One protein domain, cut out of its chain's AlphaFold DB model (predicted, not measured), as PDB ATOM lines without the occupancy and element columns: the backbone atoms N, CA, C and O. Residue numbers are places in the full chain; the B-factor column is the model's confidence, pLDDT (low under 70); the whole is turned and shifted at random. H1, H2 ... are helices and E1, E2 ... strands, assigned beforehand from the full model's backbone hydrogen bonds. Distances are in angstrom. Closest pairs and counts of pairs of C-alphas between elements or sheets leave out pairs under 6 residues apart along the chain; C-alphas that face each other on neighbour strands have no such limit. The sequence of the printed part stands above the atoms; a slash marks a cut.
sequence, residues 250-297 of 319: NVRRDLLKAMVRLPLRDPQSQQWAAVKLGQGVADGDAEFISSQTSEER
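AT A GLANCE: This is residues 250 to 297 of the 319 residues of the protein "C2H2-type zinc-finger domain-containing protein" of Pochonia chlamydosporia 170 (UniProt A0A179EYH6). A short two-stranded hairpin, E1 and E2, lies with the helix H1 beside E1, and a long loop, residues 260 to 274, swings away from the end of H1 and folds back into E1. The small helix H2 follows E2 directly, at the end of the hairpin away from its turn. The printed part has 48 residues, with two named helices and two named strands in the order H1, E1, E2, H2; the sheet has the order E1 - E2 and is antiparallel. The class is mixed, helices and strands, with under half of the residues, 20 of 48, in named elements. The whole is only just loose, close to compact, with a radius of gyration of the C-alphas of 11.9 A, and is elongated, spanning 35 by 22 by 16 A.

IN THESE COORDINATES: Start at Asn 250 and go on to C-alpha 253 at (114.117, 21.704, 26.864), where H1 begins; it is residues 253 to 259 and 10.1 A long. After the loop, find C-alpha 275 at (125.151, 12.060, 21.668), where E1 begins; it is residues 275 to 278 and 9.0 A long. Then come E2, residues 288 to 290, 6.8 A long, and H2, residues 292 to 297, 8.7 A long, which ends at C-alpha 297 at (123.264, 9.332, 9.151).

HOW THE PARTS SIT: Look first at the hairpin of E1 and E2, antiparallel neighbours with 154 degrees between their directions. The C-alphas of Lys 276 and Ile 289 face each other, 4.5 A apart. N 277 and O 288 are within hydrogen-bond range at 2.7 A, and so are N 290 and O 275 at 2.8 A. Next look from E1 to H1: the closest C-alphas are those of Ala 258 and Leu 277, 5.0 A apart. H1 is only just apart from E2, the closest C-alphas being 8.3 A apart. From E1 to H2, the closest C-alphas are those of Val 275 and Glu 295, 7.6 A apart. H1 and H2 are apart. In H1 and H2 every O i to N i+4 pair is within hydrogen-bond range.

THE WHOLE: The two C-alphas farthest apart are those of Asn 250 and Gln 268, 38.4 A. The printed part has no cut. The link from H1 to E1, 15 residues, is long, the link from E1 to E2, 9 residues, is short, and the link from E2 to H2, 1 residue, is tight. The mean pLDDT of the printed part is 74.9; look for values under 70 at residue 267, residue 270 and residues 280 to 285.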
ATOM      1  N   ASN A 250     104.817  20.601  26.894       74.69
ATOM      2  CA  ASN A 250     105.253  19.335  27.488       74.69
ATOM      3  C   ASN A 250     106.545  18.814  26.843       74.69
ATOM      4  O   ASN A 250     106.890  17.646  26.997       74.69
ATOM      5  N   VAL A 251     107.244  19.656  26.076       74.38
ATOM      6  CA  VAL A 251     108.479  19.250  25.410       74.38
ATOM      7  C   VAL A 251     109.649  19.603  26.307       74.38
ATOM      8  O   VAL A 251     109.815  20.757  26.715       74.38
ATOM      9  N   ARG A 252     110.487  18.613  26.608       75.25
ATOM     10  CA  ARG A 252     111.644  18.848  27.461       75.25
ATOM     11  C   ARG A 252     112.698  19.679  26.732       75.25
ATOM     12  O   ARG A 252     113.058  19.433  25.580       75.25
ATOM     13  N   ARG A 253     113.194  20.704  27.424       76.75
ATOM     14  CA  ARG A 253     114.117  21.704  26.864       76.75
ATOM     15  C   ARG A 253     115.499  21.134  26.544       76.75
ATOM     16  O   ARG A 253     116.169  21.650  25.653       76.75
ATOM     17  N   ASP A 254     115.948  20.139  27.296       74.19
ATOM     18  CA  ASP A 254     117.222  19.446  27.097       74.19
ATOM     19  C   ASP A 254     117.258  18.716  25.746       74.19
ATOM     20  O   ASP A 254     118.182  18.956  24.969       74.19
ATOM     21  N   LEU A 255     116.190  17.982  25.411       78.00
ATOM     22  CA  LEU A 255     116.037  17.284  24.130       78.00
ATOM     23  C   LEU A 255     116.074  18.261  22.949       78.00
ATOM     24  O   LEU A 255     116.832  18.070  22.001       78.00
ATOM     25  N   LEU A 256     115.323  19.366  23.034       78.31
ATOM     26  CA  LEU A 256     115.324  20.400  21.991       78.31
ATOM     27  C   LEU A 256     116.702  21.031  21.797       78.31
ATOM     28  O   LEU A 256     117.113  21.300  20.672       78.31
ATOM     29  N   LYS A 257     117.425  21.287  22.892       77.38
ATOM     30  CA  LYS A 257     118.786  21.818  22.807       77.38
ATOM     31  C   LYS A 257     119.733  20.818  22.158       77.38
ATOM     32  O   LYS A 257     120.597  21.249  21.404       77.38
ATOM     33  N   ALA A 258     119.592  19.528  22.453       77.31
ATOM     34  CA  ALA A 258     120.440  18.501  21.870       77.31
ATOM     35  C   ALA A 258     120.178  18.313  20.371       77.31
ATOM     36  O   ALA A 258     121.137  18.255  19.613       77.31
ATOM     37  N   MET A 259     118.918  18.350  19.926       75.19
ATOM     38  CA  MET A 259     118.547  18.224  18.505       75.19
ATOM     39  C   MET A 259     119.071  19.359  17.607       75.19
ATOM     40  O   MET A 259     119.124  19.208  16.392       75.19
ATOM     41  N   VAL A 260     119.434  20.510  18.184       80.56
ATOM     42  CA  VAL A 260     120.012  21.649  17.443       80.56
ATOM     43  C   VAL A 260     121.547  21.598  17.430       80.56
ATOM     44  O   VAL A 260     122.189  22.384  16.730       80.56
ATOM     45  N   ARG A 261     122.169  20.691  18.194       77.25
ATOM     46  CA  ARG A 261     123.623  20.503  18.159       77.25
ATOM     47  C   ARG A 261     124.019  19.747  16.895       77.25
ATOM     48  O   ARG A 261     123.275  18.915  16.394       77.25
ATOM     49  N   LEU A 262     125.203  20.069  16.382       76.62
ATOM     50  CA  LEU A 262     125.788  19.350  15.258       76.62
ATOM     51  C   LEU A 262     126.390  18.022  15.746       76.62
ATOM     52  O   LEU A 262     126.959  18.012  16.845       76.62
ATOM     53  N   PRO A 263     126.319  16.948  14.936       77.50
ATOM     54  CA  PRO A 263     127.015  15.700  15.218       77.50
ATOM     55  C   PRO A 263     128.509  15.960  15.436       77.50
ATOM     56  O   PRO A 263     129.134  16.716  14.684       77.50
ATOM     57  N   LEU A 264     129.087  15.354  16.472       74.38
ATOM     58  CA  LEU A 264     130.506  15.497  16.794       74.38
ATOM     59  C   LEU A 264     131.274  14.258  16.337       74.38
ATOM     60  O   LEU A 264     130.880  13.124  16.616       74.38
ATOM     61  N   ARG A 265     132.396  14.492  15.657       73.12
ATOM     62  CA  ARG A 265     133.365  13.453  15.315       73.12
ATOM     63  C   ARG A 265     134.472  13.470  16.354       73.12
ATOM     64  O   ARG A 265     135.047  14.529  16.606       73.12
ATOM     65  N   ASP A 266     134.763  12.318  16.938       73.69
ATOM     66  CA  ASP A 266     135.916  12.177  17.818       73.69
ATOM     67  C   ASP A 266     137.204  12.426  17.001       73.69
ATOM     68  O   ASP A 266     137.416  11.772  15.969       73.69
ATOM     69  N   PRO A 267     138.057  13.386  17.413       68.44
ATOM     70  CA  PRO A 267     139.295  13.710  16.712       68.44
ATOM     71  C   PRO A 267     140.285  12.545  16.593       68.44
ATOM     72  O   PRO A 267     141.064  12.529  15.642       68.44
ATOM     73  N   GLN A 268     140.287  11.599  17.540       72.50
ATOM     74  CA  GLN A 268     141.268  10.509  17.589       72.50
ATOM     75  C   GLN A 268     140.793   9.269  16.834       72.50
ATOM     76  O   GLN A 268     141.530   8.718  16.019       72.50
ATOM     77  N   SER A 269     139.558   8.840  17.079       71.00
ATOM     78  CA  SER A 269     139.004   7.623  16.477       71.00
ATOM     79  C   SER A 269     138.371   7.860  15.103       71.00
ATOM     80  O   SER A 269     138.061   6.899  14.401       71.00
ATOM     81  N   GLN A 270     138.166   9.125  14.700       69.31
ATOM     82  CA  GLN A 270     137.442   9.500  13.477       69.31
ATOM     83  C   GLN A 270     136.024   8.894  13.389       69.31
ATOM     84  O   GLN A 270     135.400   8.851  12.323       69.31
ATOM     85  N   GLN A 271     135.479   8.461  14.519       73.69
ATOM     86  CA  GLN A 271     134.150   7.893  14.629       73.69
ATOM     87  C   GLN A 271     133.155   8.950  15.111       73.69
ATOM     88  O   GLN A 271     133.522   9.931  15.766       73.69
ATOM     89  N   TRP A 272     131.886   8.785  14.743       76.19
ATOM     90  CA  TRP A 272     130.813   9.630  15.262       76.19
ATOM     91  C   TRP A 272     130.554   9.269  16.723       76.19
ATOM     92  O   TRP A 272     130.377   8.100  17.056       76.19
ATOM     93  N   ALA A 273     130.556  10.264  17.606       76.69
ATOM     94  CA  ALA A 273     130.287  10.024  19.015       76.69
ATOM     95  C   ALA A 273     128.778   9.874  19.243       76.69
ATOM     96  O   ALA A 273     127.989  10.635  18.685       76.69
ATOM     97  N   ALA A 274     128.375   8.927  20.092       79.25
ATOM     98  CA  ALA A 274     126.999   8.869  20.572       79.25
ATOM     99  C   ALA A 274     126.673  10.150  21.359       79.25
ATOM    100  O   ALA A 274     127.447  10.581  22.218       79.25
ATOM    101  N   VAL A 275     125.531  10.775  21.066       78.62
ATOM    102  CA  VAL A 275     125.151  12.060  21.668       78.62
ATOM    103  C   VAL A 275     124.058  11.845  22.700       78.62
ATOM    104  O   VAL A 275     122.968  11.367  22.390       78.62
ATOM    105  N   LYS A 276     124.316  12.274  23.938       79.69
ATOM    106  CA  LYS A 276     123.286  12.371  24.975       79.69
ATOM    107  C   LYS A 276     122.281  13.462  24.601       79.69
ATOM    108  O   LYS A 276     122.586  14.657  24.667       79.69
ATOM    109  N   LEU A 277     121.079  13.042  24.224       76.19
ATOM    110  CA  LEU A 277     119.962  13.918  23.892       76.19
ATOM    111  C   LEU A 277     119.317  14.505  25.151       76.19
ATOM    112  O   LEU A 277     118.925  15.671  25.154       76.19
ATOM    113  N   GLY A 278     119.240  13.734  26.236       75.50
ATOM    114  CA  GLY A 278     118.650  14.197  27.488       75.50
ATOM    115  C   GLY A 278     118.736  13.177  28.617       75.50
ATOM    116  O   GLY A 278     119.002  12.003  28.380       75.50
ATOM    117  N   GLN A 279     118.511  13.624  29.852       75.31
ATOM    118  CA  GLN A 279     118.469  12.732  31.026       75.31
ATOM    119  C   GLN A 279     117.186  11.890  31.034       75.31
ATOM    120  O   GLN A 279     116.228  12.238  30.343       75.31
ATOM    121  N   GLY A 280     117.151  10.788  31.781       65.38
ATOM    122  CA  GLY A 280     115.924  10.025  32.027       65.38
ATOM    123  C   GLY A 280     114.831  10.863  32.717       65.38
ATOM    124  O   GLY A 280     115.054  12.029  33.047       65.38
ATOM    125  N   VAL A 281     113.608  10.340  32.847       66.12
ATOM    126  CA  VAL A 281     112.487  11.103  33.439       66.12
ATOM    127  C   VAL A 281     112.635  11.202  34.964       66.12
ATOM    128  O   VAL A 281     112.281  12.236  35.532       66.12
ATOM    129  N   ALA A 282     113.220  10.185  35.596       68.19
ATOM    130  CA  ALA A 282     113.624  10.153  36.998       68.19
ATOM    131  C   ALA A 282     115.127   9.843  37.161       68.19
ATOM    132  O   ALA A 282     115.790   9.373  36.232       68.19
ATOM    133  N   ASP A 283     115.672  10.094  38.356       48.94
ATOM    134  CA  ASP A 283     117.033   9.674  38.709       48.94
ATOM    135  C   ASP A 283     117.115   8.138  38.704       48.94
ATOM    136  O   ASP A 283     116.447   7.469  39.489       48.94
ATOM    137  N   GLY A 284     117.929   7.589  37.798       60.31
ATOM    138  CA  GLY A 284     118.090   6.145  37.579       60.31
ATOM    139  C   GLY A 284     117.510   5.630  36.257       60.31
ATOM    140  O   GLY A 284     117.860   4.529  35.838       60.31
ATOM    141  N   ASP A 285     116.695   6.428  35.563       67.94
ATOM    142  CA  ASP A 285     116.209   6.090  34.225       67.94
ATOM    143  C   ASP A 285     117.325   6.205  33.176       67.94
ATOM    144  O   ASP A 285     118.185   7.093  33.237       67.94
ATOM    145  N   ALA A 286     117.268   5.341  32.158       70.12
ATOM    146  CA  ALA A 286     118.200   5.382  31.038       70.12
ATOM    147  C   ALA A 286     118.149   6.740  30.319       70.12
ATOM    148  O   ALA A 286     117.088   7.315  30.060       70.12
ATOM    149  N   GLU A 287     119.325   7.258  29.979       78.12
ATOM    150  CA  GLU A 287     119.450   8.513  29.250       78.12
ATOM    151  C   GLU A 287     118.993   8.337  27.800       78.12
ATOM    152  O   GLU A 287     119.221   7.303  27.171       78.12
ATOM    153  N   PHE A 288     118.387   9.379  27.232       77.44
ATOM    154  CA  PHE A 288     118.088   9.392  25.806       77.44
ATOM    155  C   PHE A 288     119.397   9.619  25.058       77.44
ATOM    156  O   PHE A 288     119.937  10.727  25.080       77.44
ATOM    157  N   ILE A 289     119.921   8.577  24.416       80.69
ATOM    158  CA  ILE A 289     121.182   8.613  23.672       80.69
ATOM    159  C   ILE A 289     120.888   8.376  22.190       80.69
ATOM    160  O   ILE A 289     120.225   7.410  21.821       80.69
ATOM    161  N   SER A 290     121.400   9.261  21.339       81.62
ATOM    162  CA  SER A 290     121.474   9.035  19.899       81.62
ATOM    163  C   SER A 290     122.677   8.148  19.603       81.62
ATOM    164  O   SER A 290     123.799   8.459  20.013       81.62
ATOM    165  N   SER A 291     122.446   7.026  18.922       83.00
ATOM    166  CA  SER A 291     123.512   6.090  18.570       83.00
ATOM    167  C   SER A 291     124.501   6.718  17.583       83.00
ATOM    168  O   SER A 291     124.137   7.550  16.753       83.00
ATOM    169  N   GLN A 292     125.742   6.238  17.598       79.88
ATOM    170  CA  GLN A 292     126.772   6.595  16.615       79.88
ATOM    171  C   GLN A 292     126.290   6.445  15.162       79.88
ATOM    172  O   GLN A 292     126.524   7.320  14.335       79.88
ATOM    173  N   THR A 293     125.560   5.367  14.861       80.00
ATOM    174  CA  THR A 293     124.976   5.121  13.533       80.00
ATOM    175  C   THR A 293     123.926   6.162  13.142       80.00
ATOM    176  O   THR A 293     123.778   6.483  11.964       80.00
ATOM    177  N   SER A 294     123.193   6.705  14.114       80.69
ATOM    178  CA  SER A 294     122.203   7.757  13.881       80.69
ATOM    179  C   SER A 294     122.890   9.098  13.630       80.69
ATOM    180  O   SER A 294     122.556   9.774  12.661       80.69
ATOM    181  N   GLU A 295     123.907   9.440  14.422       82.94
ATOM    182  CA  GLU A 295     124.710  10.657  14.234       82.94
ATOM    183  C   GLU A 295     125.470  10.654  12.900       82.94
ATOM    184  O   GLU A 295     125.513  11.671  12.206       82.94
ATOM    185  N   GLU A 296     125.972   9.492  12.475       79.81
ATOM    186  CA  GLU A 296     126.565   9.311  11.150       79.81
ATOM    187  C   GLU A 296     125.560   9.591  10.027       79.81
ATOM    188  O   GLU A 296     125.870  10.316   9.081       79.81
ATOM    189  N   ARG A 297     124.329   9.075  10.136       79.38
ATOM    190  CA  ARG A 297     123.264   9.332   9.151       79.38
ATOM    191  C   ARG A 297     122.857  10.802   9.101       79.38
ATOM    192  O   ARG A 297     122.584  11.305   8.016       79.38
TER     193      ARG A 297